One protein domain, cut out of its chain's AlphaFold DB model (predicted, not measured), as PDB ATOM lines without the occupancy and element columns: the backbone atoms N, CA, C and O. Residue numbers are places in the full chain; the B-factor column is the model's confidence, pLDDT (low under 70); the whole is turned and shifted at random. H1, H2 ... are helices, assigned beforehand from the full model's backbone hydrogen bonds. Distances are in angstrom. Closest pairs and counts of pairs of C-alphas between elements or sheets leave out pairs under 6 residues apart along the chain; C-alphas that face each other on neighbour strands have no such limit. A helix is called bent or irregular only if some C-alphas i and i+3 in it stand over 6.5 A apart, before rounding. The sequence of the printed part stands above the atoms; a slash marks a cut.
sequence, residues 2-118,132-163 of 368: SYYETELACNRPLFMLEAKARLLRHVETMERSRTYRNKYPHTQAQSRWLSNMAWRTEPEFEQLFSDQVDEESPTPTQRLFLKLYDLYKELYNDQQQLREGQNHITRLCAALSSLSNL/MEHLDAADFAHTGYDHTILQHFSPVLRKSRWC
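This is residues 2 to 118 and 132 to 163 of the 368 residues of an uncharacterized protein of Fusarium oxysporum f. sp. radicis-cucumerinum (UniProt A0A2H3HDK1). Two long helices, H2 and H6a, the first arm of the bent helix H6, stand nearly at right angles, with short H9 in the angle between them. H4 and H5 pack on H2, H7 packs on H6a, and residues 108 to 118 stick out beyond. The printed part has 149 residues with nine named helices, H1 to H9, and no named strand: all helix. It is only just loose, close to compact, with a radius of gyration of the C-alphas of 17.8 A, spanning 55 by 39 by 31 A.

H1, residues 6 to 10, starts at C-alpha 6 (47.539, -32.761, 53.918). H2 is residues 12 to 32, 30.2 A long, H3 34 to 39, H4 44 to 55 and H5 59 to 65. H6, residues 76 to 113, is one helix by its hydrogen bonds but bent, C-alphas 101 and 104 being 8.4 A apart; its arms are H6a, 76 to 101, 39.8 A long, and H6b, 104 to 113. H7 is 137 to 143, H8 147 to 150 and H9 154 to 157, ending at C-alpha 157 (39.936, -39.927, 45.578).

H2 is the hub, touching six helices. Its residues 18 to 26 touch H9, closest C-alphas Ala 19 and Val 156, 4.9 A. Its residues 20 to 27 touch residues 50 to 55 of H4 at a steep tilt of 46 degrees, closest C-alphas Leu 24 and Ala 54, 4.6 A. Every O i to N i+4 pair is within hydrogen-bond range in H1, H2, H3, H4 and H6b, but 2 of 3 in H5, 21 of 22 in H6a and 1 of 3 in H7, which has 3 of 4 O i to N i+3 pairs.

Residues 119 to 131 are not printed; C-alphas 118 and 132 are 28.6 A apart. No link printed whole is long. Residues 56 to 61, 66 to 67 and 132 to 133 have pLDDT under 70.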
ATOM      1  N   SER A   2      39.146 -26.735  44.635       82.81
ATOM      2  CA  SER A   2      39.091 -27.909  45.517       82.81
ATOM      3  C   SER A   2      40.505 -28.460  45.624       82.81
ATOM      4  O   SER A   2      41.290 -28.253  44.697       82.81
ATOM      5  N   TYR A   3      40.832 -29.133  46.720       90.00
ATOM      6  CA  TYR A   3      42.210 -29.526  47.012       90.00
ATOM      7  C   TYR A   3      42.296 -30.908  47.661       90.00
ATOM      8  O   TYR A   3      41.308 -31.426  48.180       90.00
ATOM      9  N   TYR A   4      43.478 -31.504  47.604       92.69
ATOM     10  CA  TYR A   4      43.854 -32.670  48.388       92.69
ATOM     11  C   TYR A   4      44.410 -32.221  49.735       92.69
ATOM     12  O   TYR A   4      45.288 -31.360  49.800       92.69
ATOM     13  N   GLU A   5      43.855 -32.789  50.795       93.75
ATOM     14  CA  GLU A   5      44.123 -32.445  52.190       93.75
ATOM     15  C   GLU A   5      45.404 -33.106  52.693       93.75
ATOM     16  O   GLU A   5      45.575 -34.319  52.532       93.75
ATOM     17  N   THR A   6      46.269 -32.315  53.330       94.19
ATOM     18  CA  THR A   6      47.539 -32.761  53.918       94.19
ATOM     19  C   THR A   6      47.322 -33.821  54.987       94.19
ATOM     20  O   THR A   6      48.036 -34.816  55.042       94.19
ATOM     21  N   GLU A   7      46.296 -33.637  55.815       94.25
ATOM     22  CA  GLU A   7      45.946 -34.523  56.919       94.25
ATOM     23  C   GLU A   7      45.618 -35.925  56.406       94.25
ATOM     24  O   GLU A   7      46.081 -36.909  56.974       94.25
ATOM     25  N   LEU A   8      44.874 -36.017  55.299       94.75
ATOM     26  CA  LEU A   8      44.553 -37.299  54.675       94.75
ATOM     27  C   LEU A   8      45.774 -37.903  53.975       94.75
ATOM     28  O   LEU A   8      45.940 -39.109  54.024       94.75
ATOM     29  N   ALA A   9      46.642 -37.101  53.351       95.00
ATOM     30  CA  ALA A   9      47.827 -37.610  52.650       95.00
ATOM     31  C   ALA A   9      48.936 -38.116  53.594       95.00
ATOM     32  O   ALA A   9      49.724 -38.980  53.211       95.00
ATOM     33  N   CYS A  10      49.006 -37.582  54.816       93.94
ATOM     34  CA  CYS A  10      50.030 -37.931  55.803       93.94
ATOM     35  C   CYS A  10      49.555 -38.933  56.867       93.94
ATOM     36  O   CYS A  10      50.369 -39.387  57.668       93.94
ATOM     37  N   ASN A  11      48.263 -39.276  56.908       92.50
ATOM     38  CA  ASN A  11      47.692 -40.164  57.920       92.50
ATOM     39  C   ASN A  11      46.788 -41.221  57.265       92.50
ATOM     40  O   ASN A  11      45.616 -40.971  56.977       92.50
ATOM     41  N   ARG A  12      47.345 -42.426  57.065       91.31
ATOM     42  CA  ARG A  12      46.655 -43.575  56.459       91.31
ATOM     43  C   ARG A  12      45.358 -43.921  57.207       91.31
ATOM     44  O   ARG A  12      44.315 -43.904  56.553       91.31
ATOM     45  N   PRO A  13      45.353 -44.153  58.535       90.38
ATOM     46  CA  PRO A  13      44.117 -44.354  59.295       90.38
ATOM     47  C   PRO A  13      43.032 -43.300  59.037       90.38
ATOM     48  O   PRO A  13      41.871 -43.638  58.789       90.38
ATOM     49  N   LEU A  14      43.400 -42.016  59.034       91.69
ATOM     50  CA  LEU A  14      42.455 -40.924  58.801       91.69
ATOM     51  C   LEU A  14      41.902 -40.933  57.369       91.69
ATOM     52  O   LEU A  14      40.695 -40.764  57.178       91.69
ATOM     53  N   PHE A  15      42.756 -41.185  56.371       93.12
ATOM     54  CA  PHE A  15      42.329 -41.394  54.989       93.12
ATOM     55  C   PHE A  15      41.334 -42.545  54.876       93.12
ATOM     56  O   PHE A  15      40.289 -42.376  54.252       93.12
ATOM     57  N   MET A  16      41.603 -43.684  55.515       91.06
ATOM     58  CA  MET A  16      40.713 -44.845  55.476       91.06
ATOM     59  C   MET A  16      39.341 -44.519  56.084       91.06
ATOM     60  O   MET A  16      38.303 -44.853  55.506       91.06
ATOM     61  N   LEU A  17      39.312 -43.793  57.206       89.94
ATOM     62  CA  LEU A  17      38.068 -43.331  57.825       89.94
ATOM     63  C   LEU A  17      37.259 -42.403  56.904       89.94
ATOM     64  O   LEU A  17      36.028 -42.502  56.855       89.94
ATOM     65  N   GLU A  18      37.919 -41.503  56.172       91.69
ATOM     66  CA  GLU A  18      37.249 -40.634  55.199       91.69
ATOM     67  C   GLU A  18      36.831 -41.405  53.937       91.69
ATOM     68  O   GLU A  18      35.740 -41.180  53.413       91.69
ATOM     69  N   ALA A  19      37.636 -42.361  53.475       91.00
ATOM     70  CA  ALA A  19      37.317 -43.236  52.353       91.00
ATOM     71  C   ALA A  19      36.034 -44.033  52.621       91.00
ATOM     72  O   ALA A  19      35.128 -44.048  51.783       91.00
ATOM     73  N   LYS A  20      35.898 -44.596  53.831       89.12
ATOM     74  CA  LYS A  20      34.662 -45.247  54.283       89.12
ATOM     75  C   LYS A  20      33.478 -44.276  54.272       89.12
ATOM     76  O   LYS A  20      32.423 -44.605  53.735       89.12
ATOM     77  N   ALA A  21      33.649 -43.060  54.797       90.06
ATOM     78  CA  ALA A  21      32.590 -42.046  54.795       90.06
ATOM     79  C   ALA A  21      32.165 -41.635  53.370       90.06
ATOM     80  O   ALA A  21      30.983 -41.403  53.104       90.06
ATOM     81  N   ARG A  22      33.109 -41.566  52.424       90.25
ATOM     82  CA  ARG A  22      32.843 -41.289  51.002       90.25
ATOM     83  C   ARG A  22      32.087 -42.429  50.333       90.25
ATOM     84  O   ARG A  22      31.123 -42.153  49.618       90.25
ATOM     85  N   LEU A  23      32.481 -43.673  50.599       90.50
ATOM     86  CA  LEU A  23      31.793 -44.861  50.096       90.50
ATOM     87  C   LEU A  23      30.361 -44.947  50.641       90.50
ATOM     88  O   LEU A  23      29.426 -45.177  49.880       90.50
ATOM     89  N   LEU A  24      30.172 -44.658  51.929       90.69
ATOM     90  CA  LEU A  24      28.852 -44.592  52.550       90.69
ATOM     91  C   LEU A  24      27.937 -43.582  51.854       90.69
ATOM     92  O   LEU A  24      26.854 -43.944  51.398       90.69
ATOM     93  N   ARG A  25      28.403 -42.341  51.671       89.69
ATOM     94  CA  ARG A  25      27.640 -41.311  50.946       89.69
ATOM     95  C   ARG A  25      27.337 -41.722  49.504       89.69
ATOM     96  O   ARG A  25      26.267 -41.399  48.990       89.69
ATOM     97  N   HIS A  26      28.264 -42.411  48.839       90.69
ATOM     98  CA  HIS A  26      28.054 -42.934  47.490       90.69
ATOM     99  C   HIS A  26      26.905 -43.956  47.459       90.69
ATOM    100  O   HIS A  26      25.984 -43.804  46.654       90.69
ATOM    101  N   VAL A  27      26.906 -44.928  48.378       91.00
ATOM    102  CA  VAL A  27      25.840 -45.935  48.520       91.00
ATOM    103  C   VAL A  27      24.494 -45.282  48.847       91.00
ATOM    104  O   VAL A  27      23.524 -45.504  48.123       91.00
ATOM    105  N   GLU A  28      24.433 -44.393  49.842       91.62
ATOM    106  CA  GLU A  28      23.199 -43.669  50.187       91.62
ATOM    107  C   GLU A  28      22.649 -42.854  49.004       91.62
ATOM    108  O   GLU A  28      21.439 -42.784  48.776       91.62
ATOM    109  N   THR A  29      23.534 -42.237  48.215       90.31
ATOM    110  CA  THR A  29      23.125 -41.465  47.034       90.31
ATOM    111  C   THR A  29      22.553 -42.378  45.947       90.31
ATOM    112  O   THR A  29      21.547 -42.024  45.329       90.31
ATOM    113  N   MET A  30      23.133 -43.565  45.730       90.06
ATOM    114  CA  MET A  30      22.562 -44.572  44.825       90.06
ATOM    115  C   MET A  30      21.189 -45.065  45.304       90.06
ATOM    116  O   MET A  30      20.307 -45.321  44.480       90.06
ATOM    117  N   GLU A  31      20.965 -45.180  46.612       89.31
ATOM    118  CA  GLU A  31      19.667 -45.572  47.174       89.31
ATOM    119  C   GLU A  31      18.600 -44.484  46.978       89.31
ATOM    120  O   GLU A  31      17.477 -44.795  46.578       89.31
ATOM    121  N   ARG A  32      18.957 -43.208  47.165       90.56
ATOM    122  CA  ARG A  32      18.012 -42.077  47.105       90.56
ATOM    123  C   ARG A  32      17.779 -41.523  45.695       90.56
ATOM    124  O   ARG A  32      16.730 -40.935  45.444       90.56
ATOM    125  N   SER A  33      18.725 -41.689  44.767       91.19
ATOM    126  CA  SER A  33      18.665 -41.089  43.425       91.19
ATOM    127  C   SER A  33      18.720 -42.132  42.313       91.19
ATOM    128  O   SER A  33      19.763 -42.723  42.030       91.19
ATOM    129  N   ARG A  34      17.596 -42.298  41.600       89.00
ATOM    130  CA  ARG A  34      17.507 -43.176  40.421       89.00
ATOM    131  C   ARG A  34      18.493 -42.764  39.326       89.00
ATOM    132  O   ARG A  34      19.158 -43.620  38.755       89.00
ATOM    133  N   THR A  35      18.621 -41.464  39.057       89.25
ATOM    134  CA  THR A  35      19.556 -40.942  38.048       89.25
ATOM    135  C   THR A  35      21.002 -41.258  38.411       89.25
ATOM    136  O   THR A  35      21.770 -41.673  37.548       89.25
ATOM    137  N   TYR A  36      21.373 -41.116  39.689       88.00
ATOM    138  CA  TYR A  36      22.720 -41.448  40.147       88.00
ATOM    139  C   TYR A  36      22.980 -42.955  40.070       88.00
ATOM    140  O   TYR A  36      24.004 -43.368  39.542       88.00
ATOM    141  N   ARG A  37      22.020 -43.781  40.503       88.69
ATOM    142  CA  ARG A  37      22.098 -45.245  40.391       88.69
ATOM    143  C   ARG A  37      22.327 -45.713  38.954       88.69
ATOM    144  O   ARG A  37      23.147 -46.591  38.731       88.69
ATOM    145  N   ASN A  38      21.649 -45.102  37.983       88.00
ATOM    146  CA  ASN A  38      21.817 -45.442  36.569       88.00
ATOM    147  C   ASN A  38      23.227 -45.123  36.035       88.00
ATOM    148  O   ASN A  38      23.642 -45.743  35.061       88.00
ATOM    149  N   LYS A  39      23.963 -44.183  36.655       86.81
ATOM    150  CA  LYS A  39      25.367 -43.889  36.312       86.81
ATOM    151  C   LYS A  39      26.322 -44.998  36.782       86.81
ATOM    152  O   LYS A  39      27.375 -45.159  36.182       86.81
ATOM    153  N   TYR A  40      25.950 -45.756  37.816       86.56
ATOM    154  CA  TYR A  40      26.775 -46.806  38.425       86.56
ATOM    155  C   TYR A  40      26.012 -48.141  38.448       86.56
ATOM    156  O   TYR A  40      25.514 -48.555  39.505       86.56
ATOM    157  N   PRO A  41      25.849 -48.794  37.282       81.75
ATOM    158  CA  PRO A  41      25.113 -50.045  37.187       81.75
ATOM    159  C   PRO A  41      25.804 -51.130  38.015       81.75
ATOM    160  O   PRO A  41      27.015 -51.311  37.930       81.75
ATOM    161  N   HIS A  42      25.015 -51.857  38.802       85.38
ATOM    162  CA  HIS A  42      25.503 -52.915  39.676       85.38
ATOM    163  C   HIS A  42      24.457 -54.023  39.830       85.38
ATOM    164  O   HIS A  42      23.248 -53.797  39.742       85.38
ATOM    165  N   THR A  43      24.927 -55.239  40.087       89.12
ATOM    166  CA  THR A  43      24.084 -56.388  40.431       89.12
ATOM    167  C   THR A  43      23.596 -56.298  41.879       89.12
ATOM    168  O   THR A  43      24.164 -55.587  42.710       89.12
ATOM    169  N   GLN A  44      22.569 -57.074  42.235       87.19
ATOM    170  CA  GLN A  44      22.099 -57.142  43.624       87.19
ATOM    171  C   GLN A  44      23.190 -57.646  44.586       87.19
ATOM    172  O   GLN A  44      23.267 -57.187  45.725       87.19
ATOM    173  N   ALA A  45      24.047 -58.568  44.133       87.25
ATOM    174  CA  ALA A  45      25.176 -59.059  44.919       87.25
ATOM    175  C   ALA A  45      26.214 -57.952  45.164       87.25
ATOM    176  O   ALA A  45      26.618 -57.743  46.305       87.25
ATOM    177  N   GLN A  46      26.568 -57.192  44.120       87.69
ATOM    178  CA  GLN A  46      27.467 -56.039  44.230       87.69
ATOM    179  C   GLN A  46      26.891 -54.950  45.139       87.69
ATOM    180  O   GLN A  46      27.613 -54.430  45.979       87.69
ATOM    181  N   SER A  47      25.588 -54.656  45.045       86.50
ATOM    182  CA  SER A  47      24.912 -53.725  45.960       86.50
ATOM    183  C   SER A  47      25.056 -54.159  47.417       86.50
ATOM    184  O   SER A  47      25.500 -53.367  48.241       86.50
ATOM    185  N   ARG A  48      24.744 -55.424  47.740       86.38
ATOM    186  CA  ARG A  48      24.877 -55.941  49.113       86.38
ATOM    187  C   ARG A  48      26.317 -55.875  49.606       86.38
ATOM    188  O   ARG A  48      26.545 -55.496  50.748       86.38
ATOM    189  N   TRP A  49      27.273 -56.226  48.751       86.00
ATOM    190  CA  TRP A  49      28.693 -56.162  49.077       86.00
ATOM    191  C   TRP A  49      29.162 -54.719  49.329       86.00
ATOM    192  O   TRP A  49      29.733 -54.453  50.383       86.00
ATOM    193  N   LEU A  50      28.833 -53.768  48.445       87.19
ATOM    194  CA  LEU A  50      29.126 -52.337  48.618       87.19
ATOM    195  C   LEU A  50      28.493 -51.771  49.892       87.19
ATOM    196  O   LEU A  50      29.163 -51.074  50.651       87.19
ATOM    197  N   SER A  51      27.227 -52.101  50.158       85.56
ATOM    198  CA  SER A  51      26.546 -51.696  51.387       85.56
ATOM    199  C   SER A  51      27.218 -52.301  52.620       85.56
ATOM    200  O   SER A  51      27.412 -51.592  53.601       85.56
ATOM    201  N   ASN A  52      27.638 -53.567  52.588       84.31
ATOM    202  CA  ASN A  52      28.368 -54.160  53.710       84.31
ATOM    203  C   ASN A  52      29.691 -53.429  53.964       84.31
ATOM    204  O   ASN A  52      29.956 -53.083  55.105       84.31
ATOM    205  N   MET A  53      30.466 -53.102  52.928       81.00
ATOM    206  CA  MET A  53      31.711 -52.339  53.100       81.00
ATOM    207  C   MET A  53      31.481 -50.907  53.603       81.00
ATOM    208  O   MET A  53      32.268 -50.379  54.384       81.00
ATOM    209  N   ALA A  54      30.404 -50.260  53.156       84.00
ATOM    210  CA  ALA A  54      30.048 -48.910  53.581       84.00
ATOM    211  C   ALA A  54      29.571 -48.856  55.043       84.00
ATOM    212  O   ALA A  54      29.985 -47.978  55.805       84.00
ATOM    213  N   TRP A  55      28.689 -49.783  55.427       78.06
ATOM    214  CA  TRP A  55      27.956 -49.751  56.696       78.06
ATOM    215  C   TRP A  55      28.595 -50.597  57.799       78.06
ATOM    216  O   TRP A  55      28.512 -50.225  58.969       78.06
ATOM    217  N   ARG A  56      29.230 -51.725  57.465       66.06
ATOM    218  CA  ARG A  56      29.784 -52.671  58.443       66.06
ATOM    219  C   ARG A  56      31.293 -52.502  58.558       66.06
ATOM    220  O   ARG A  56      31.986 -52.233  57.583       66.06
ATOM    221  N   THR A  57      31.812 -52.641  59.769       62.25
ATOM    222  CA  THR A  57      33.242 -52.844  60.012       62.25
ATOM    223  C   THR A  57      33.503 -54.339  60.013       62.25
ATOM    224  O   THR A  57      33.468 -54.988  61.052       62.25
ATOM    225  N   GLU A  58      33.692 -54.913  58.821       66.12
ATOM    226  CA  GLU A  58      34.322 -56.237  58.747       66.12
ATOM    227  C   GLU A  58      35.726 -56.135  59.381       66.12
ATOM    228  O   GLU A  58      36.372 -55.089  59.241       66.12
ATOM    229  N   PRO A  59      36.229 -57.184  60.058       69.50
ATOM    230  CA  PRO A  59      37.533 -57.157  60.729       69.50
ATOM    231  C   PRO A  59      38.697 -56.726  59.821       69.50
ATOM    232  O   PRO A  59      39.616 -56.044  60.265       69.50
ATOM    233  N   GLU A  60      38.624 -57.062  58.531       68.62
ATOM    234  CA  GLU A  60      39.605 -56.663  57.511       68.62
ATOM    235  C   GLU A  60      39.719 -55.138  57.344       68.62
ATOM    236  O   GLU A  60      40.789 -54.629  57.005       68.62
ATOM    237  N   PHE A  61      38.629 -54.401  57.589       69.56
ATOM    238  CA  PHE A  61      38.614 -52.940  57.552       69.56
ATOM    239  C   PHE A  61      39.141 -52.327  58.844       69.56
ATOM    240  O   PHE A  61      39.840 -51.322  58.779       69.56
ATOM    241  N   GLU A  62      38.858 -52.930  60.002       72.19
ATOM    242  CA  GLU A  62      39.433 -52.479  61.278       72.19
ATOM    243  C   GLU A  62      40.964 -52.490  61.229       72.19
ATOM    244  O   GLU A  62      41.587 -51.519  61.645       72.19
ATOM    245  N   GLN A  63      41.565 -53.504  60.596       76.12
ATOM    246  CA  GLN A  63      43.016 -53.558  60.368       76.12
ATOM    247  C   GLN A  63      43.542 -52.380  59.526       76.12
ATOM    248  O   GLN A  63      44.623 -51.861  59.804       76.12
ATOM    249  N   LEU A  64      42.776 -51.913  58.528       74.50
ATOM    250  CA  LEU A  64      43.119 -50.719  57.738       74.50
ATOM    251  C   LEU A  64      43.001 -49.425  58.563       74.50
ATOM    252  O   LEU A  64      43.744 -48.475  58.315       74.50
ATOM    253  N   PHE A  65      42.076 -49.371  59.529       72.00
ATOM    254  CA  PHE A  65      41.850 -48.200  60.386       72.00
ATOM    255  C   PHE A  65      42.800 -48.131  61.589       72.00
ATOM    256  O   PHE A  65      43.040 -47.037  62.095       72.00
ATOM    257  N   SER A  66      43.334 -49.263  62.051       69.31
ATOM    258  CA  SER A  66      44.227 -49.345  63.215       69.31
ATOM    259  C   SER A  66      45.716 -49.366  62.860       69.31
ATOM    260  O   SER A  66      46.545 -49.456  63.762       69.31
ATOM    261  N   ASP A  67      46.057 -49.266  61.570       69.19
ATOM    262  CA  ASP A  67      47.429 -49.408  61.057       69.19
ATOM    263  C   ASP A  67      48.037 -50.807  61.296       69.19
ATOM    264  O   ASP A  67      49.250 -50.982  61.281       69.19
ATOM    265  N   GLN A  68      47.186 -51.818  61.499       72.31
ATOM    266  CA  GLN A  68      47.556 -53.209  61.798       72.31
ATOM    267  C   GLN A  68      47.373 -54.124  60.583       72.31
ATOM    268  O   GLN A  68      46.989 -55.288  60.719       72.31
ATOM    269  N   VAL A  69      47.570 -53.585  59.381       73.19
ATOM    270  CA  VAL A  69      47.463 -54.375  58.154       73.19
ATOM    271  C   VAL A  69      48.587 -55.402  58.144       73.19
ATOM    272  O   VAL A  69      49.748 -55.044  58.328       73.19
ATOM    273  N   ASP A  70      48.242 -56.664  57.905       72.38
ATOM    274  CA  ASP A  70      49.237 -57.670  57.556       72.38
ATOM    275  C   ASP A  70      49.810 -57.335  56.171       72.38
ATOM    276  O   ASP A  70      49.186 -57.578  55.134       72.38
ATOM    277  N   GLU A  71      50.984 -56.708  56.165       70.38
ATOM    278  CA  GLU A  71      51.670 -56.302  54.940       70.38
ATOM    279  C   GLU A  71      52.207 -57.506  54.146       70.38
ATOM    280  O   GLU A  71      52.478 -57.368  52.952       70.38
ATOM    281  N   GLU A  72      52.306 -58.696  54.754       73.31
ATOM    282  CA  GLU A  72      52.787 -59.904  54.078       73.31
ATOM    283  C   GLU A  72      51.700 -60.560  53.212       73.31
ATOM    284  O   GLU A  72      52.016 -61.197  52.202       73.31
ATOM    285  N   SER A  73      50.413 -60.394  53.554       81.62
ATOM    286  CA  SER A  73      49.316 -61.056  52.835       81.62
ATOM    287  C   SER A  73      47.982 -60.276  52.778       81.62
ATOM    288  O   SER A  73      46.925 -60.809  53.123       81.62
ATOM    289  N   PRO A  74      47.961 -59.030  52.258       85.38
ATOM    290  CA  PRO A  74      46.753 -58.204  52.256       85.38
ATOM    291  C   PRO A  74      45.640 -58.800  51.384       85.38
ATOM    292  O   PRO A  74      45.897 -59.269  50.270       85.38
ATOM    293  N   THR A  75      44.381 -58.717  51.824       87.81
ATOM    294  CA  THR A  75      43.209 -59.151  51.038       87.81
ATOM    295  C   THR A  75      43.011 -58.279  49.784       87.81
ATOM    296  O   THR A  75      43.516 -57.154  49.722       87.81
ATOM    297  N   PRO A  76      42.271 -58.738  48.750       88.69
ATOM    298  CA  PRO A  76      41.949 -57.925  47.570       88.69
ATOM    299  C   PRO A  76      41.416 -56.521  47.894       88.69
ATOM    300  O   PRO A  76      41.828 -55.534  47.279       88.69
ATOM    301  N   THR A  77      40.551 -56.427  48.905       86.44
ATOM    302  CA  THR A  77      39.994 -55.169  49.406       86.44
ATOM    303  C   THR A  77      41.067 -54.301  50.055       86.44
ATOM    304  O   THR A  77      41.153 -53.111  49.758       86.44
ATOM    305  N   GLN A  78      41.921 -54.877  50.907       87.56
ATOM    306  CA  GLN A  78      43.022 -54.139  51.530       87.56
ATOM    307  C   GLN A  78      43.976 -53.577  50.473       87.56
ATOM    308  O   GLN A  78      44.312 -52.395  50.523       87.56
ATOM    309  N   ARG A  79      44.319 -54.368  49.448       90.88
ATOM    310  CA  ARG A  79      45.136 -53.907  48.314       90.88
ATOM    311  C   ARG A  79      44.494 -52.741  47.562       90.88
ATOM    312  O   ARG A  79      45.177 -51.767  47.260       90.88
ATOM    313  N   LEU A  80      43.182 -52.798  47.320       91.19
ATOM    314  CA  LEU A  80      42.434 -51.699  46.704       91.19
ATOM    315  C   LEU A  80      42.563 -50.400  47.512       91.19
ATOM    316  O   LEU A  80      42.910 -49.364  46.951       91.19
ATOM    317  N   PHE A  81      42.308 -50.440  48.821       90.62
ATOM    318  CA  PHE A  81      42.370 -49.246  49.669       90.62
ATOM    319  C   PHE A  81      43.792 -48.703  49.839       90.62
ATOM    320  O   PHE A  81      43.977 -47.486  49.812       90.62
ATOM    321  N   LEU A  82      44.795 -49.578  49.960       91.12
ATOM    322  CA  LEU A  82      46.203 -49.176  49.992       91.12
ATOM    323  C   LEU A  82      46.604 -48.477  48.687       91.12
ATOM    324  O   LEU A  82      47.140 -47.373  48.733       91.12
ATOM    325  N   LYS A  83      46.234 -49.033  47.525       92.88
ATOM    326  CA  LYS A  83      46.496 -48.389  46.230       92.88
ATOM    327  C   LYS A  83      45.766 -47.049  46.086       92.88
ATOM    328  O   LYS A  83      46.334 -46.102  45.550       92.88
ATOM    329  N   LEU A  84      44.529 -46.934  46.576       93.44
ATOM    330  CA  LEU A  84      43.810 -45.653  46.610       93.44
ATOM    331  C   LEU A  84      44.526 -44.622  47.492       93.44
ATOM    332  O   LEU A  84      44.572 -43.447  47.136       93.44
ATOM    333  N   TYR A  85      45.095 -45.042  48.619       93.88
ATOM    334  CA  TYR A  85      45.880 -44.153  49.469       93.88
ATOM    335  C   TYR A  85      47.158 -43.675  48.768       93.88
ATOM    336  O   TYR A  85      47.438 -42.477  48.777       93.88
ATOM    337  N   ASP A  86      47.880 -44.569  48.089       93.94
ATOM    338  CA  ASP A  86      49.068 -44.204  47.309       93.94
ATOM    339  C   ASP A  86      48.729 -43.203  46.198       93.94
ATOM    340  O   ASP A  86      49.369 -42.157  46.094       93.94
ATOM    341  N   LEU A  87      47.655 -43.449  45.441       94.12
ATOM    342  CA  LEU A  87      47.173 -42.508  44.424       94.12
ATOM    343  C   LEU A  87      46.776 -41.160  45.035       94.12
ATOM    344  O   LEU A  87      47.055 -40.108  44.465       94.12
ATOM    345  N   TYR A  88      46.127 -41.158  46.202       94.38
ATOM    346  CA  TYR A  88      45.786 -39.916  46.894       94.38
ATOM    347  C   TYR A  88      47.044 -39.130  47.289       94.38
ATOM    348  O   TYR A  88      47.073 -37.908  47.131       94.38
ATOM    349  N   LYS A  89      48.093 -39.814  47.763       95.88
ATOM    350  CA  LYS A  89      49.389 -39.200  48.080       95.88
ATOM    351  C   LYS A  89      50.076 -38.634  46.847       95.88
ATOM    352  O   LYS A  89      50.585 -37.522  46.920       95.88
ATOM    353  N   GLU A  90      50.075 -39.356  45.730       94.56
ATOM    354  CA  GLU A  90      50.609 -38.867  44.453       94.56
ATOM    355  C   GLU A  90      49.890 -37.585  44.020       94.56
ATOM    356  O   GLU A  90      50.522 -36.549  43.837       94.56
ATOM    357  N   LEU A  91      48.555 -37.605  44.000       92.81
ATOM    358  CA  LEU A  91      47.729 -36.445  43.655       92.81
ATOM    359  C   LEU A  91      47.943 -35.252  44.603       92.81
ATOM    360  O   LEU A  91      47.919 -34.092  44.181       92.81
ATOM    361  N   TYR A  92      48.145 -35.522  45.894       93.88
ATOM    362  CA  TYR A  92      48.511 -34.511  46.879       93.88
ATOM    363  C   TYR A  92      49.908 -33.937  46.614       93.88
ATOM    364  O   TYR A  92      50.071 -32.717  46.641       93.88
ATOM    365  N   ASN A  93      50.900 -34.780  46.336       94.19
ATOM    366  CA  ASN A  93      52.269 -34.356  46.060       94.19
ATOM    367  C   ASN A  93      52.340 -33.513  44.786       94.19
ATOM    368  O   ASN A  93      52.940 -32.442  44.814       94.19
ATOM    369  N   ASP A  94      51.651 -33.921  43.719       91.19
ATOM    370  CA  ASP A  94      51.517 -33.137  42.488       91.19
ATOM    371  C   ASP A  94      50.924 -31.754  42.780       91.19
ATOM    372  O   ASP A  94      51.407 -30.725  42.299       91.19
ATOM    373  N   GLN A  95      49.889 -31.698  43.625       90.69
ATOM    374  CA  GLN A  95      49.322 -30.432  44.074       90.69
ATOM    375  C   GLN A  95      50.343 -29.592  44.851       90.69
ATOM    376  O   GLN A  95      50.410 -28.385  44.616       90.69
ATOM    377  N   GLN A  96      51.114 -30.176  45.774       90.44
ATOM    378  CA  GLN A  96      52.106 -29.417  46.541       90.44
ATOM    379  C   GLN A  96      53.239 -28.904  45.654       90.44
ATOM    380  O   GLN A  96      53.568 -27.728  45.752       90.44
ATOM    381  N   GLN A  97      53.741 -29.703  44.712       89.81
ATOM    382  CA  GLN A  97      54.746 -29.262  43.737       89.81
ATOM    383  C   GLN A  97      54.252 -28.079  42.890       89.81
ATOM    384  O   GLN A  97      55.002 -27.155  42.584       89.81
ATOM    385  N   LEU A  98      52.962 -28.060  42.531       85.75
ATOM    386  CA  LEU A  98      52.353 -26.913  41.849       85.75
ATOM    387  C   LEU A  98      52.184 -25.692  42.767       85.75
ATOM    388  O   LEU A  98      52.160 -24.551  42.288       85.75
ATOM    389  N   ARG A  99      52.020 -25.912  44.074       86.19
ATOM    390  CA  ARG A  99      51.884 -24.848  45.075       86.19
ATOM    391  C   ARG A  99      53.213 -24.226  45.466       86.19
ATOM    392  O   ARG A  99      53.252 -23.013  45.681       86.19
ATOM    393  N   GLU A 100      54.276 -25.021  45.502       83.12
ATOM    394  CA  GLU A 100      55.640 -24.563  45.734       83.12
ATOM    395  C   GLU A 100      55.987 -23.403  44.790       83.12
ATOM    396  O   GLU A 100      55.742 -23.439  43.581       83.12
ATOM    397  N   GLY A 101      56.494 -22.314  45.375       74.25
ATOM    398  CA  GLY A 101      56.866 -21.108  44.634       74.25
ATOM    399  C   GLY A 101      55.706 -20.351  43.973       74.25
ATOM    400  O   GLY A 101      55.964 -19.556  43.080       74.25
ATOM    401  N   GLN A 102      54.446 -20.586  44.367       79.62
ATOM    402  CA  GLN A 102      53.250 -19.941  43.784       79.62
ATOM    403  C   GLN A 102      53.029 -20.226  42.284       79.62
ATOM    404  O   GLN A 102      52.200 -19.579  41.640       79.62
ATOM    405  N   ASN A 103      53.680 -21.256  41.731       82.62
ATOM    406  CA  ASN A 103      53.627 -21.591  40.304       82.62
ATOM    407  C   ASN A 103      52.195 -21.768  39.771       82.62
ATOM    408  O   ASN A 103      51.872 -21.334  38.664       82.62
ATOM    409  N   HIS A 104      51.312 -22.389  40.553       86.56
ATOM    410  CA  HIS A 104      49.890 -22.517  40.226       86.56
ATOM    411  C   HIS A 104      49.187 -21.166  40.012       86.56
ATOM    412  O   HIS A 104      48.406 -21.050  39.066       86.56
ATOM    413  N   ILE A 105      49.470 -20.147  40.833       89.75
ATOM    414  CA  ILE A 105      48.887 -18.805  40.693       89.75
ATOM    415  C   ILE A 105      49.428 -18.160  39.425       89.75
ATOM    416  O   ILE A 105      48.639 -17.788  38.562       89.75
ATOM    417  N   THR A 106      50.748 -18.157  39.234       88.38
ATOM    418  CA  THR A 106      51.373 -17.594  38.030       88.38
ATOM    419  C   THR A 106      50.835 -18.233  36.745       88.38
ATOM    420  O   THR A 106      50.532 -17.529  35.779       88.38
ATOM    421  N   ARG A 107      50.651 -19.562  36.724       89.12
ATOM    422  CA  ARG A 107      50.068 -20.286  35.580       89.12
ATOM    423  C   ARG A 107      48.614 -19.893  35.328       89.12
ATOM    424  O   ARG A 107      48.244 -19.681  34.174       89.12
ATOM    425  N   LEU A 108      47.797 -19.785  36.378       90.94
ATOM    426  CA  LEU A 108      46.407 -19.332  36.264       90.94
ATOM    427  C   LEU A 108      46.335 -17.883  35.780       90.94
ATOM    428  O   LEU A 108      45.570 -17.591  34.865       90.94
ATOM    429  N   CYS A 109      47.165 -16.996  36.330       92.12
ATOM    430  CA  CYS A 109      47.282 -15.608  35.903       92.12
ATOM    431  C   CYS A 109      47.653 -15.508  34.429       92.12
ATOM    432  O   CYS A 109      46.973 -14.809  33.686       92.12
ATOM    433  N   ALA A 110      48.682 -16.229  33.980       92.12
ATOM    434  CA  ALA A 110      49.085 -16.249  32.577       92.12
ATOM    435  C   ALA A 110      47.950 -16.742  31.663       92.12
ATOM    436  O   ALA A 110      47.644 -16.094  30.660       92.12
ATOM    437  N   ALA A 111      47.286 -17.841  32.035       93.31
ATOM    438  CA  ALA A 111      46.174 -18.390  31.268       93.31
ATOM    439  C   ALA A 111      45.000 -17.403  31.180       93.31
ATOM    440  O   ALA A 111      44.533 -17.102  30.084       93.31
ATOM    441  N   LEU A 112      44.559 -16.844  32.308       93.88
ATOM    442  CA  LEU A 112      43.450 -15.889  32.348       93.88
ATOM    443  C   LEU A 112      43.795 -14.577  31.638       93.88
ATOM    444  O   LEU A 112      42.946 -14.021  30.951       93.88
ATOM    445  N   SER A 113      45.043 -14.113  31.738       91.19
ATOM    446  CA  SER A 113      45.486 -12.876  31.083       91.19
ATOM    447  C   SER A 113      45.609 -12.996  29.571       91.19
ATOM    448  O   SER A 113      45.532 -11.991  28.872       91.19
ATOM    449  N   SER A 114      45.760 -14.214  29.049       93.00
ATOM    450  CA  SER A 114      45.732 -14.453  27.602       93.00
ATOM    451  C   SER A 114      44.335 -14.271  26.986       93.00
ATOM    452  O   SER A 114      44.200 -14.156  25.769       93.00
ATOM    453  N   LEU A 115      43.286 -14.208  27.815       92.44
ATOM    454  CA  LEU A 115      41.903 -14.044  27.382       92.44
ATOM    455  C   LEU A 115      41.584 -12.554  27.193       92.44
ATOM    456  O   LEU A 115      41.075 -11.889  28.095       92.44
ATOM    457  N   SER A 116      41.827 -12.036  25.988       82.38
ATOM    458  CA  SER A 116      41.656 -10.611  25.644       82.38
ATOM    459  C   SER A 116      40.245 -10.048  25.884       82.38
ATOM    460  O   SER A 116      40.079  -8.837  25.982       82.38
ATOM    461  N   ASN A 117      39.233 -10.914  25.986       88.44
ATOM    462  CA  ASN A 117      37.828 -10.560  26.197       88.44
ATOM    463  C   ASN A 117      37.248 -11.207  27.468       88.44
ATOM    464  O   ASN A 117      36.084 -11.611  27.479       88.44
ATOM    465  N   LEU A 118      38.038 -11.364  28.536       92.94
ATOM    466  CA  LEU A 118      37.532 -11.911  29.797       92.94
ATOM    467  C   LEU A 118      36.489 -10.969  30.433       92.94
ATOM    468  O   LEU A 118      36.822 -10.004  31.118       92.94
ATOM    469  N   MET A 132      38.551 -38.102  39.906       58.53
ATOM    470  CA  MET A 132      38.973 -38.969  38.793       58.53
ATOM    471  C   MET A 132      37.764 -39.786  38.339       58.53
ATOM    472  O   MET A 132      37.273 -40.606  39.108       58.53
ATOM    473  N   GLU A 133      37.214 -39.519  37.152       63.50
ATOM    474  CA  GLU A 133      35.939 -40.144  36.778       63.50
ATOM    475  C   GLU A 133      36.102 -41.647  36.524       63.50
ATOM    476  O   GLU A 133      35.127 -42.386  36.647       63.50
ATOM    477  N   HIS A 134      37.337 -42.118  36.311       73.88
ATOM    478  CA  HIS A 134      37.649 -43.521  36.085       73.88
ATOM    479  C   HIS A 134      38.971 -43.918  36.755       73.88
ATOM    480  O   HIS A 134      39.989 -43.252  36.584       73.88
ATOM    481  N   LEU A 135      38.929 -45.004  37.528       86.81
ATOM    482  CA  LEU A 135      40.116 -45.751  37.940       86.81
ATOM    483  C   LEU A 135      40.438 -46.742  36.815       86.81
ATOM    484  O   LEU A 135      39.541 -47.480  36.399       86.81
ATOM    485  N   ASP A 136      41.673 -46.751  36.314       87.06
ATOM    486  CA  ASP A 136      42.079 -47.696  35.272       87.06
ATOM    487  C   ASP A 136      42.230 -49.099  35.870       87.06
ATOM    488  O   ASP A 136      42.997 -49.306  36.804       87.06
ATOM    489  N   ALA A 137      41.513 -50.088  35.332       88.50
ATOM    490  CA  ALA A 137      41.591 -51.463  35.815       88.50
ATOM    491  C   ALA A 137      43.013 -52.051  35.724       88.50
ATOM    492  O   ALA A 137      43.355 -52.918  36.530       88.50
ATOM    493  N   ALA A 138      43.855 -51.566  34.802       89.38
ATOM    494  CA  ALA A 138      45.252 -51.982  34.703       89.38
ATOM    495  C   ALA A 138      46.048 -51.635  35.975       89.38
ATOM    496  O   ALA A 138      46.778 -52.483  36.493       89.38
ATOM    497  N   ASP A 139      45.826 -50.446  36.544       88.12
ATOM    498  CA  ASP A 139      46.491 -49.987  37.774       88.12
ATOM    499  C   ASP A 139      46.068 -50.794  39.012       88.12
ATOM    500  O   ASP A 139      46.764 -50.811  40.034       88.12
ATOM    501  N   PHE A 140      44.937 -51.497  38.916       92.38
ATOM    502  CA  PHE A 140      44.331 -52.284  39.988       92.38
ATOM    503  C   PHE A 140      44.303 -53.791  39.692       92.38
ATOM    504  O   PHE A 140      43.655 -54.535  40.428       92.38
ATOM    505  N   ALA A 141      45.036 -54.284  38.685       90.12
ATOM    506  CA  ALA A 141      45.012 -55.698  38.283       90.12
ATOM    507  C   ALA A 141      45.307 -56.675  39.443       90.12
ATOM    508  O   ALA A 141      44.700 -57.740  39.549       90.12
ATOM    509  N   HIS A 142      46.176 -56.280  40.377       87.81
ATOM    510  CA  HIS A 142      46.542 -57.034  41.582       87.81
ATOM    511  C   HIS A 142      45.396 -57.185  42.609       87.81
ATOM    512  O   HIS A 142      45.460 -58.019  43.518       87.81
ATOM    513  N   THR A 143      44.332 -56.389  42.490       89.12
ATOM    514  CA  THR A 143      43.115 -56.511  43.308       89.12
ATOM    515  C   THR A 143      42.143 -57.551  42.749       89.12
ATOM    516  O   THR A 143      41.329 -58.080  43.493       89.12
ATOM    517  N   GLY A 144      42.224 -57.874  41.453       90.12
ATOM    518  CA  GLY A 144      41.234 -58.716  40.776       90.12
ATOM    519  C   GLY A 144      39.878 -58.036  40.534       90.12
ATOM    520  O   GLY A 144      38.955 -58.695  40.060       90.12
ATOM    521  N   TYR A 145      39.736 -56.741  40.843       90.69
ATOM    522  CA  TYR A 145      38.529 -55.968  40.553       90.69
ATOM    523  C   TYR A 145      38.578 -55.345  39.158       90.69
ATOM    524  O   TYR A 145      39.593 -54.794  38.739       90.69
ATOM    525  N   ASP A 146      37.451 -55.407  38.450       90.25
ATOM    526  CA  ASP A 146      37.283 -54.784  37.140       90.25
ATOM    527  C   ASP A 146      36.688 -53.367  37.244       90.25
ATOM    528  O   ASP A 146      36.338 -52.872  38.320       90.25
ATOM    529  N   HIS A 147      36.524 -52.712  36.094       88.12
ATOM    530  CA  HIS A 147      35.940 -51.373  36.007       88.12
ATOM    531  C   HIS A 147      34.536 -51.260  36.636       88.12
ATOM    532  O   HIS A 147      34.188 -50.191  37.143       88.12
ATOM    533  N   THR A 148      33.738 -52.338  36.636       88.00
ATOM    534  CA  THR A 148      32.370 -52.330  37.183       88.00
ATOM    535  C   THR A 148      32.372 -52.187  38.698       88.00
ATOM    536  O   THR A 148      31.466 -51.574  39.259       88.00
ATOM    537  N   ILE A 149      33.415 -52.696  39.356       89.25
ATOM    538  CA  ILE A 149      33.638 -52.532  40.790       89.25
ATOM    539  C   ILE A 149      34.361 -51.215  41.075       89.25
ATOM    540  O   ILE A 149      33.909 -50.433  41.913       89.25
ATOM    541  N   LEU A 150      35.455 -50.934  40.363       91.12
ATOM    542  CA  LEU A 150      36.336 -49.797  40.647       91.12
ATOM    543  C   LEU A 150      35.635 -48.435  40.512       91.12
ATOM    544  O   LEU A 150      35.935 -47.511  41.269       91.12
ATOM    545  N   GLN A 151      34.646 -48.303  39.621       90.06
ATOM    546  CA  GLN A 151      33.853 -47.071  39.484       90.06
ATOM    547  C   GLN A 151      33.180 -46.616  40.795       90.06
ATOM    548  O   GLN A 151      32.950 -45.423  40.979       90.06
ATOM    549  N   HIS A 152      32.893 -47.537  41.723       90.50
ATOM    550  CA  HIS A 152      32.285 -47.220  43.019       90.50
ATOM    551  C   HIS A 152      33.279 -46.636  44.030       90.50
ATOM    552  O   HIS A 152      32.873 -46.044  45.031       90.50
ATOM    553  N   PHE A 153      34.580 -46.772  43.763       90.88
ATOM    554  CA  PHE A 153      35.660 -46.314  44.634       90.88
ATOM    555  C   PHE A 153      36.321 -45.027  44.149       90.88
ATOM    556  O   PHE A 153      37.012 -44.374  44.926       90.88
ATOM    557  N   SER A 154      36.050 -44.578  42.923       88.62
ATOM    558  CA  SER A 154      36.518 -43.268  42.457       88.62
ATOM    559  C   SER A 154      36.136 -42.089  43.377       88.62
ATOM    560  O   SER A 154      36.970 -41.194  43.557       88.62
ATOM    561  N   PRO A 155      34.969 -42.076  44.074       88.31
ATOM    562  CA  PRO A 155      34.648 -41.019  45.031       88.31
ATOM    563  C   PRO A 155      35.611 -40.944  46.223       88.31
ATOM    564  O   PRO A 155      35.673 -39.895  46.864       88.31
ATOM    565  N   VAL A 156      36.364 -42.010  46.525       89.88
ATOM    566  CA  VAL A 156      37.380 -42.028  47.590       89.88
ATOM    567  C   VAL A 156      38.519 -41.055  47.284       89.88
ATOM    568  O   VAL A 156      39.003 -40.403  48.202       89.88
ATOM    569  N   LEU A 157      38.877 -40.854  46.011       90.69
ATOM    570  CA  LEU A 157      39.936 -39.927  45.578       90.69
ATOM    571  C   LEU A 157      39.438 -38.497  45.321       90.69
ATOM    572  O   LEU A 157      40.114 -37.692  44.678       90.69
ATOM    573  N   ARG A 158      38.225 -38.155  45.763       88.19
ATOM    574  CA  ARG A 158      37.653 -36.829  45.516       88.19
ATOM    575  C   ARG A 158      38.451 -35.738  46.242       88.19
ATOM    576  O   ARG A 158      38.892 -35.915  47.377       88.19
ATOM    577  N   LYS A 159      38.591 -34.579  45.606       89.81
ATOM    578  CA  LYS A 159      39.132 -33.379  46.263       89.81
ATOM    579  C   LYS A 159      38.154 -32.893  47.333       89.81
ATOM    580  O   LYS A 159      36.963 -33.181  47.244       89.81
ATOM    581  N   SER A 160      38.616 -32.118  48.298       89.44
ATOM    582  CA  SER A 160      37.772 -31.505  49.324       89.44
ATOM    583  C   SER A 160      37.446 -30.047  48.997       89.44
ATOM    584  O   SER A 160      38.169 -29.371  48.255       89.44
ATOM    585  N   ARG A 161      36.305 -29.576  49.515       89.19
ATOM    586  CA  ARG A 161      35.959 -28.141  49.556       89.19
ATOM    587  C   ARG A 161      36.826 -27.454  50.603       89.19
ATOM    588  O   ARG A 161      37.451 -28.146  51.396       89.19
ATOM    589  N   TRP A 162      36.829 -26.125  50.661       90.00
ATOM    590  CA  TRP A 162      37.687 -25.402  51.602       90.00
ATOM    591  C   TRP A 162      37.378 -25.637  53.081       90.00
ATOM    592  O   TRP A 162      38.289 -25.570  53.893       90.00
ATOM    593  N   CYS A 163      36.160 -26.044  53.436       88.94
ATOM    594  CA  CYS A 163      35.886 -26.534  54.789       88.94
ATOM    595  C   CYS A 163      36.609 -27.846  55.143       88.94
ATOM    596  O   CYS A 163      36.508 -28.274  56.280       88.94
TER     597      CYS A 163